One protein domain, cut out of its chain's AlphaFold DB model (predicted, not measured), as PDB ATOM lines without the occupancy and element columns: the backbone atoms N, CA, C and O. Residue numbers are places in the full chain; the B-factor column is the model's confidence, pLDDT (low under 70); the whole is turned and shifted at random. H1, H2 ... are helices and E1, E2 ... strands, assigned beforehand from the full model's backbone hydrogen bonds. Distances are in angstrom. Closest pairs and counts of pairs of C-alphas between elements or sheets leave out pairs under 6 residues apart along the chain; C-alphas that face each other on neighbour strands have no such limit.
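This is residues 5 to 69 of the 146 residues of an uncharacterized protein of Clostridium sp. (UniProt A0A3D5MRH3). A five-stranded antiparallel sheet, E4 E3 E2 E1 E5, strongly twisted and curled like part of a barrel, makes the wall; long loops with the short helix H1 lead from edge strand E4 to edge strand E5. The printed part has 65 residues, with five named strands and one named helix in the order E1 E2 E3 E4 H1 E5 along the chain; the class is mostly strand, with strands holding 31 of the 35 residues in named elements. The whole is compact, radius of gyration of the C-alphas 10.8 A, spanning 29 by 24 by 19 A.

Find C-alpha 14 at (23.724, 10.508, -16.181); from there E2, residues 14 to 23, runs 26.8 A, bending by 54 degrees at residue 17. E1 is residues 5 to 11, 19.1 A; E3 26 to 31; E4 34 to 38; H1 50 to 53; E5 67 to 69, ending at (25.554, 18.106, -7.146).

E1 to E4 form a meander, each strand the antiparallel neighbour of the one before: look at N 7 and O 18, 3.0 A, N 21 and O 28, 2.9 A, and N 29 and O 36, 2.9 A. E5 pairs with E1 at N 10 and O 68, 2.8 A. H1, too short for any O i to N i+4 pair, only grazes the sheet; the closest C-alphas of E4 and H1, Cys 34 and Ala 53, are 6.3 A apart.

The printed part has no cut. The links E4 to H1 and H1 to E5 are long. Residues 40 to 41 are under pLDDT 70.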
ATOM      1  N   TYR A   5      26.935  12.725   4.154       90.25
ATOM      2  CA  TYR A   5      25.723  13.317   3.618       90.25
ATOM      3  C   TYR A   5      25.341  12.634   2.312       90.25
ATOM      4  O   TYR A   5      26.186  12.397   1.444       90.25
ATOM      5  N   HIS A   6      24.053  12.340   2.165       93.25
ATOM      6  CA  HIS A   6      23.512  11.848   0.908       93.25
ATOM      7  C   HIS A   6      23.540  12.955  -0.140       93.25
ATOM      8  O   HIS A   6      23.097  14.077   0.122       93.25
ATOM      9  N   ALA A   7      24.009  12.608  -1.334       95.94
ATOM     10  CA  ALA A   7      24.020  13.509  -2.465       95.94
ATOM     11  C   ALA A   7      23.508  12.826  -3.737       95.94
ATOM     12  O   ALA A   7      23.569  11.601  -3.877       95.94
ATOM     13  N   ILE A   8      23.003  13.636  -4.659       97.81
ATOM     14  CA  ILE A   8      22.684  13.239  -6.028       97.81
ATOM     15  C   ILE A   8      23.631  13.995  -6.946       97.81
ATOM     16  O   ILE A   8      23.704  15.220  -6.894       97.81
ATOM     17  N   PHE A   9      24.373  13.251  -7.754       97.38
ATOM     18  CA  PHE A   9      25.286  13.787  -8.749       97.38
ATOM     19  C   PHE A   9      24.667  13.608 -10.128       97.38
ATOM     20  O   PHE A   9      24.176  12.530 -10.447       97.38
ATOM     21  N   THR A  10      24.680  14.656 -10.939       96.94
ATOM     22  CA  THR A  10      24.196  14.628 -12.319       96.94
ATOM     23  C   THR A  10      25.229  15.283 -13.222       96.94
ATOM     24  O   THR A  10      25.661  16.399 -12.956       96.94
ATOM     25  N   ASP A  11      25.606  14.605 -14.294       94.69
ATOM     26  CA  ASP A  11      26.432  15.134 -15.380       94.69
ATOM     27  C   ASP A  11      25.862  14.680 -16.733       94.69
ATOM     28  O   ASP A  11      24.801  14.055 -16.792       94.69
ATOM     29  N   ASP A  12      26.571  14.969 -17.824       90.81
ATOM     30  CA  ASP A  12      26.144  14.581 -19.176       90.81
ATOM     31  C   ASP A  12      26.107  13.049 -19.391       90.81
ATOM     32  O   ASP A  12      25.512  12.579 -20.360       90.81
ATOM     33  N   ILE A  13      26.729  12.254 -18.507       91.06
ATOM     34  CA  ILE A  13      26.717  10.783 -18.571       91.06
ATOM     35  C   ILE A  13      25.455  10.230 -17.896       91.06
ATOM     36  O   ILE A  13      24.918   9.209 -18.328       91.06
ATOM     37  N   GLY A  14      24.964  10.889 -16.846       93.31
ATOM     38  CA  GLY A  14      23.724  10.508 -16.181       93.31
ATOM     39  C   GLY A  14      23.622  10.990 -14.739       93.31
ATOM     40  O   GLY A  14      24.366  11.856 -14.283       93.31
ATOM     41  N   CYS A  15      22.678  10.396 -14.010       96.25
ATOM     42  CA  CYS A  15      22.384  10.708 -12.615       96.25
ATOM     43  C   CYS A  15      22.741   9.523 -11.711       96.25
ATOM     44  O   CYS A  15      22.299   8.400 -11.954       96.25
ATOM     45  N   ASP A  16      23.506   9.784 -10.653       97.69
ATOM     46  CA  ASP A  16      24.004   8.778  -9.721       97.69
ATOM     47  C   ASP A  16      23.876   9.215  -8.263       97.69
ATOM     48  O   ASP A  16      23.933  10.396  -7.906       97.69
ATOM     49  N   LYS A  17      23.763   8.217  -7.383       97.25
ATOM     50  CA  LYS A  17      23.902   8.441  -5.943       97.25
ATOM     51  C   LYS A  17      25.359   8.759  -5.626       97.25
ATOM     52  O   LYS A  17      26.271   8.056  -6.058       97.25
ATOM     53  N   ALA A  18      25.550   9.775  -4.803       96.94
ATOM     54  CA  ALA A  18      26.843  10.199  -4.310       96.94
ATOM     55  C   ALA A  18      26.814  10.350  -2.785       96.94
ATOM     56  O   ALA A  18      25.763  10.311  -2.133       96.94
ATOM     57  N   SER A  19      27.993  10.489  -2.194       95.12
ATOM     58  CA  SER A  19      28.147  10.821  -0.781       95.12
ATOM     59  C   SER A  19      29.136  11.959  -0.630       95.12
ATOM     60  O   SER A  19      30.197  11.932  -1.246       95.12
ATOM     61  N   ALA A  20      28.795  12.936   0.204       91.88
ATOM     62  CA  ALA A  20      29.669  14.053   0.528       91.88
ATOM     63  C   ALA A  20      29.981  14.062   2.023       91.88
ATOM     64  O   ALA A  20      29.112  13.761   2.835       91.88
ATOM     65  N   TYR A  21      31.208  14.378   2.414       88.25
ATOM     66  CA  TYR A  21      31.596  14.460   3.823       88.25
ATOM     67  C   TYR A  21      32.842  15.312   3.998       88.25
ATOM     68  O   TYR A  21      33.577  15.538   3.044       88.25
ATOM     69  N   CYS A  22      33.114  15.738   5.227       82.50
ATOM     70  CA  CYS A  22      34.378  16.384   5.553       82.50
ATOM     71  C   CYS A  22      35.387  15.398   6.141       82.50
ATOM     72  O   CYS A  22      35.043  14.518   6.938       82.50
ATOM     73  N   TYR A  23      36.638  15.533   5.712       81.75
ATOM     74  CA  TYR A  23      37.766  14.746   6.191       81.75
ATOM     75  C   TYR A  23      39.052  15.568   6.119       81.75
ATOM     76  O   TYR A  23      39.346  16.119   5.065       81.75
ATOM     77  N   ASP A  24      39.804  15.647   7.222       78.25
ATOM     78  CA  ASP A  24      41.048  16.430   7.323       78.25
ATOM     79  C   ASP A  24      40.905  17.859   6.761       78.25
ATOM     80  O   ASP A  24      41.726  18.320   5.972       78.25
ATOM     81  N   ASN A  25      39.829  18.561   7.145       73.88
ATOM     82  CA  ASN A  25      39.457  19.900   6.654       73.88
ATOM     83  C   ASN A  25      39.162  20.007   5.144       73.88
ATOM     84  O   ASN A  25      38.972  21.114   4.639       73.88
ATOM     85  N   LYS A  26      39.073  18.884   4.426       82.12
ATOM     86  CA  LYS A  26      38.684  18.832   3.014       82.12
ATOM     87  C   LYS A  26      37.239  18.408   2.867       82.12
ATOM     88  O   LYS A  26      36.761  17.535   3.595       82.12
ATOM     89  N   PHE A  27      36.570  18.970   1.870       86.81
ATOM     90  CA  PHE A  27      35.271  18.478   1.445       86.81
ATOM     91  C   PHE A  27      35.470  17.357   0.427       86.81
ATOM     92  O   PHE A  27      36.134  17.539  -0.589       86.81
ATOM     93  N   VAL A  28      34.937  16.179   0.724       92.19
ATOM     94  CA  VAL A  28      35.146  14.955  -0.049       92.19
ATOM     95  C   VAL A  28      33.846  14.544  -0.715       92.19
ATOM     96  O   VAL A  28      32.804  14.510  -0.063       92.19
ATOM     97  N   LEU A  29      33.926  14.185  -1.993       94.62
ATOM     98  CA  LEU A  29      32.836  13.645  -2.796       94.62
ATOM     99  C   LEU A  29      33.192  12.230  -3.270       94.62
ATOM    100  O   LEU A  29      34.208  12.021  -3.930       94.62
ATOM    101  N   GLU A  30      32.336  11.259  -2.967       96.25
ATOM    102  CA  GLU A  30      32.403   9.889  -3.483       96.25
ATOM    103  C   GLU A  30      31.269   9.656  -4.489       96.25
ATOM    104  O   GLU A  30      30.091   9.760  -4.138       96.25
ATOM    105  N   VAL A  31      31.618   9.320  -5.734       97.12
ATOM    106  CA  VAL A  31      30.660   9.086  -6.830       97.12
ATOM    107  C   VAL A  31      31.253   8.130  -7.874       97.12
ATOM    108  O   VAL A  31      32.439   8.200  -8.182       97.12
ATOM    109  N   ARG A  32      30.453   7.179  -8.386       95.62
ATOM    110  CA  ARG A  32      30.863   6.120  -9.351       95.62
ATOM    111  C   ARG A  32      32.157   5.363  -8.974       95.62
ATOM    112  O   ARG A  32      32.936   4.938  -9.835       95.62
ATOM    113  N   GLY A  33      32.395   5.188  -7.672       94.00
ATOM    114  CA  GLY A  33      33.601   4.544  -7.135       94.00
ATOM    115  C   GLY A  33      34.880   5.385  -7.249       94.00
ATOM    116  O   GLY A  33      35.970   4.844  -7.086       94.00
ATOM    117  N   CYS A  34      34.759   6.679  -7.545       96.19
ATOM    118  CA  CYS A  34      35.844   7.654  -7.535       96.19
ATOM    119  C   CYS A  34      35.693   8.597  -6.335       96.19
ATOM    120  O   CYS A  34      34.587   8.828  -5.843       96.19
ATOM    121  N   THR A  35      36.821   9.145  -5.887       95.94
ATOM    122  CA  THR A  35      36.890  10.108  -4.785       95.94
ATOM    123  C   THR A  35      37.463  11.415  -5.306       95.94
ATOM    124  O   THR A  35      38.509  11.418  -5.965       95.94
ATOM    125  N   PHE A  36      36.777  12.502  -4.984       95.75
ATOM    126  CA  PHE A  36      37.185  13.864  -5.275       95.75
ATOM    127  C   PHE A  36      37.300  14.668  -3.983       95.75
ATOM    128  O   PHE A  36      36.589  14.409  -3.012       95.75
ATOM    129  N   TYR A  37      38.179  15.657  -3.995       93.75
ATOM    130  CA  TYR A  37      38.504  16.524  -2.875       93.75
ATOM    131  C   TYR A  37      38.304  17.978  -3.282       93.75
ATOM    132  O   TYR A  37      38.538  18.336  -4.427       93.75
ATOM    133  N   CYS A  38      37.893  18.810  -2.340       89.50
ATOM    134  CA  CYS A  38      37.792  20.254  -2.484       89.50
ATOM    135  C   CYS A  38      38.467  20.887  -1.263       89.50
ATOM    136  O   CYS A  38      38.143  20.560  -0.112       89.50
ATOM    137  N   GLU A  39      39.433  21.767  -1.525       81.94
ATOM    138  CA  GLU A  39      40.060  22.589  -0.492       81.94
ATOM    139  C   GLU A  39      39.131  23.764  -0.157       81.94
ATOM    140  O   GLU A  39      38.505  24.348  -1.031       81.94
ATOM    141  N   GLY A  40      39.011  24.146   1.114       67.94
ATOM    142  CA  GLY A  40      38.407  25.442   1.463       67.94
ATOM    143  C   GLY A  40      36.909  25.641   1.159       67.94
ATOM    144  O   GLY A  40      36.437  26.776   1.240       67.94
ATOM    145  N   ALA A  41      36.143  24.577   0.881       68.94
ATOM    146  CA  ALA A  41      34.693  24.620   0.620       68.94
ATOM    147  C   ALA A  41      34.273  25.614  -0.491       68.94
ATOM    148  O   ALA A  41      33.202  26.236  -0.418       68.94
ATOM    149  N   ASP A  42      35.132  25.777  -1.501       78.19
ATOM    150  CA  ASP A  42      34.896  26.544  -2.731       78.19
ATOM    151  C   ASP A  42      34.197  25.730  -3.838       78.19
ATOM    152  O   ASP A  42      33.699  26.303  -4.805       78.19
ATOM    153  N   PHE A  43      34.067  24.420  -3.614       85.75
ATOM    154  CA  PHE A  43      33.429  23.426  -4.476       85.75
ATOM    155  C   PHE A  43      34.171  23.121  -5.784       85.75
ATOM    156  O   PHE A  43      33.596  22.513  -6.689       85.75
ATOM    157  N   ASP A  44      35.455  23.462  -5.872       89.06
ATOM    158  CA  ASP A  44      36.310  23.025  -6.971       89.06
ATOM    159  C   ASP A  44      36.864  21.623  -6.647       89.06
ATOM    160  O   ASP A  44      37.847  21.444  -5.926       89.06
ATOM    161  N   PHE A  45      36.164  20.592  -7.131       93.25
ATOM    162  CA  PHE A  45      36.490  19.191  -6.859       93.25
ATOM    163  C   PHE A  45      37.579  18.656  -7.794       93.25
ATOM    164  O   PHE A  45      37.417  18.668  -9.012       93.25
ATOM    165  N   TYR A  46      38.646  18.092  -7.232       94.44
ATOM    166  CA  TYR A  46      39.749  17.465  -7.962       94.44
ATOM    167  C   TYR A  46      40.026  16.040  -7.467       94.44
ATOM    168  O   TYR A  46      39.607  15.653  -6.378       94.44
ATOM    169  N   THR A  47      40.727  15.228  -8.259       95.31
ATOM    170  CA  THR A  47      41.112  13.860  -7.870       95.31
ATOM    171  C   THR A  47      42.598  13.594  -8.081       95.31
ATOM    172  O   THR A  47      43.180  14.017  -9.073       95.31
ATOM    173  N   ASP A  48      43.215  12.824  -7.185       93.50
ATOM    174  CA  ASP A  48      44.604  12.370  -7.351       93.50
ATOM    175  C   ASP A  48      44.701  11.109  -8.232       93.50
ATOM    176  O   ASP A  48      45.790  10.664  -8.584       93.50
ATOM    177  N   LYS A  49      43.559  10.503  -8.590       93.00
ATOM    178  CA  LYS A  49      43.469   9.264  -9.381       93.00
ATOM    179  C   LYS A  49      42.870   9.525 -10.764       93.00
ATOM    180  O   LYS A  49      41.908   8.863 -11.160       93.00
ATOM    181  N   GLN A  50      43.427  10.495 -11.490       92.00
ATOM    182  CA  GLN A  50      42.910  10.947 -12.789       92.00
ATOM    183  C   GLN A  50      42.697   9.789 -13.778       92.00
ATOM    184  O   GLN A  50      41.623   9.698 -14.369       92.00
ATOM    185  N   ASP A  51      43.648   8.858 -13.883       91.25
ATOM    186  CA  ASP A  51      43.569   7.710 -14.802       91.25
ATOM    187  C   ASP A  51      42.348   6.810 -14.547       91.25
ATOM    188  O   ASP A  51      41.799   6.207 -15.465       91.25
ATOM    189  N   GLN A  52      41.871   6.737 -13.298       91.50
ATOM    190  CA  GLN A  52      40.679   5.958 -12.943       91.50
ATOM    191  C   GLN A  52      39.378   6.729 -13.196       91.50
ATOM    192  O   GLN A  52      38.323   6.120 -13.397       91.50
ATOM    193  N   ALA A  53      39.435   8.060 -13.144       92.69
ATOM    194  CA  ALA A  53      38.276   8.940 -13.230       92.69
ATOM    195  C   ALA A  53      37.982   9.411 -14.664       92.69
ATOM    196  O   ALA A  53      36.819   9.626 -14.998       92.69
ATOM    197  N   ILE A  54      38.997   9.517 -15.529       92.75
ATOM    198  CA  ILE A  54      38.875  10.097 -16.879       92.75
ATOM    199  C   ILE A  54      37.876   9.361 -17.786       92.75
ATOM    200  O   ILE A  54      37.289   9.958 -18.680       92.75
ATOM    201  N   HIS A  55      37.635   8.072 -17.535       91.81
ATOM    202  CA  HIS A  55      36.665   7.266 -18.288       91.81
ATOM    203  C   HIS A  55      35.232   7.350 -17.747       91.81
ATOM    204  O   HIS A  55      34.318   6.789 -18.347       91.81
ATOM    205  N   LYS A  56      35.031   8.001 -16.598       93.69
ATOM    206  CA  LYS A  56      33.748   8.058 -15.880       93.69
ATOM    207  C   LYS A  56      33.198   9.473 -15.729       93.69
ATOM    208  O   LYS A  56      32.062   9.613 -15.278       93.69
ATOM    209  N   PHE A  57      34.006  10.488 -16.040       94.44
ATOM    210  CA  PHE A  57      33.713  11.895 -15.791       94.44
ATOM    211  C   PHE A  57      34.369  12.798 -16.833       94.44
ATOM    212  O   PHE A  57      35.419  12.472 -17.389       94.44
ATOM    213  N   TYR A  58      33.798  13.986 -17.017       91.25
ATOM    214  CA  TYR A  58      34.455  15.070 -17.736       91.25
ATOM    215  C   TYR A  58      35.434  15.791 -16.809       91.25
ATOM    216  O   TYR A  58      35.033  16.416 -15.826       91.25
ATOM    217  N   LEU A  59      36.725  15.713 -17.137       92.44
ATOM    218  CA  LEU A  59      37.796  16.340 -16.367       92.44
ATOM    219  C   LEU A  59      38.531  17.405 -17.189       92.44
ATOM    220  O   LEU A  59      38.740  17.246 -18.394       92.44
ATOM    221  N   LYS A  60      38.974  18.474 -16.524       90.50
ATOM    222  CA  LYS A  60      39.959  19.430 -17.047       90.50
ATOM    223  C   LYS A  60      41.239  19.283 -16.230       90.50
ATOM    224  O   LYS A  60      41.326  19.777 -15.111       90.50
ATOM    225  N   GLY A  61      42.226  18.571 -16.772       91.50
ATOM    226  CA  GLY A  61      43.324  18.065 -15.945       91.50
ATOM    227  C   GLY A  61      42.762  17.065 -14.936       91.50
ATOM    228  O   GLY A  61      42.149  16.078 -15.340       91.50
ATOM    229  N   ASN A  62      42.902  17.353 -13.644       92.75
ATOM    230  CA  ASN A  62      42.343  16.543 -12.565       92.75
ATOM    231  C   ASN A  62      41.078  17.139 -11.910       92.75
ATOM    232  O   ASN A  62      40.551  16.534 -10.975       92.75
ATOM    233  N   GLU A  63      40.594  18.291 -12.383       92.88
ATOM    234  CA  GLU A  63      39.385  18.962 -11.885       92.88
ATOM    235  C   GLU A  63      38.129  18.397 -12.559       92.88
ATOM    236  O   GLU A  63      38.082  18.242 -13.782       92.88
ATOM    237  N   LEU A  64      37.097  18.127 -11.761       93.19
ATOM    238  CA  LEU A  64      35.776  17.719 -12.219       93.19
ATOM    239  C   LEU A  64      35.016  18.918 -12.796       93.19
ATOM    240  O   LEU A  64      34.899  19.960 -12.152       93.19
ATOM    241  N   ILE A  65      34.461  18.772 -13.999       92.00
ATOM    242  CA  ILE A  65      33.717  19.840 -14.681       92.00
ATOM    243  C   ILE A  65      32.401  19.321 -15.265       92.00
ATOM    244  O   ILE A  65      32.278  18.143 -15.575       92.00
ATOM    245  N   GLY A  66      31.430  20.219 -15.463       92.12
ATOM    246  CA  GLY A  66      30.171  19.883 -16.138       92.12
ATOM    247  C   GLY A  66      29.263  18.992 -15.296       92.12
ATOM    248  O   GLY A  66      28.859  17.929 -15.749       92.12
ATOM    249  N   TYR A  67      28.968  19.407 -14.064       93.88
ATOM    250  CA  TYR A  67      28.151  18.633 -13.136       93.88
ATOM    251  C   TYR A  67      27.197  19.504 -12.312       93.88
ATOM    252  O   TYR A  67      27.408  20.702 -12.109       93.88
ATOM    253  N   VAL A  68      26.163  18.856 -11.788       95.69
ATOM    254  CA  VAL A  68      25.267  19.344 -10.745       95.69
ATOM    255  C   VAL A  68      25.316  18.362  -9.583       95.69
ATOM    256  O   VAL A  68      25.191  17.153  -9.770       95.69
ATOM    257  N   LEU A  69      25.493  18.878  -8.376       96.19
ATOM    258  CA  LEU A  69      25.554  18.106  -7.146       96.19
ATOM    259  C   LEU A  69      24.559  18.683  -6.138       96.19
ATOM    260  O   LEU A  69      24.720  19.813  -5.687       96.19
TER     261      LEU A  69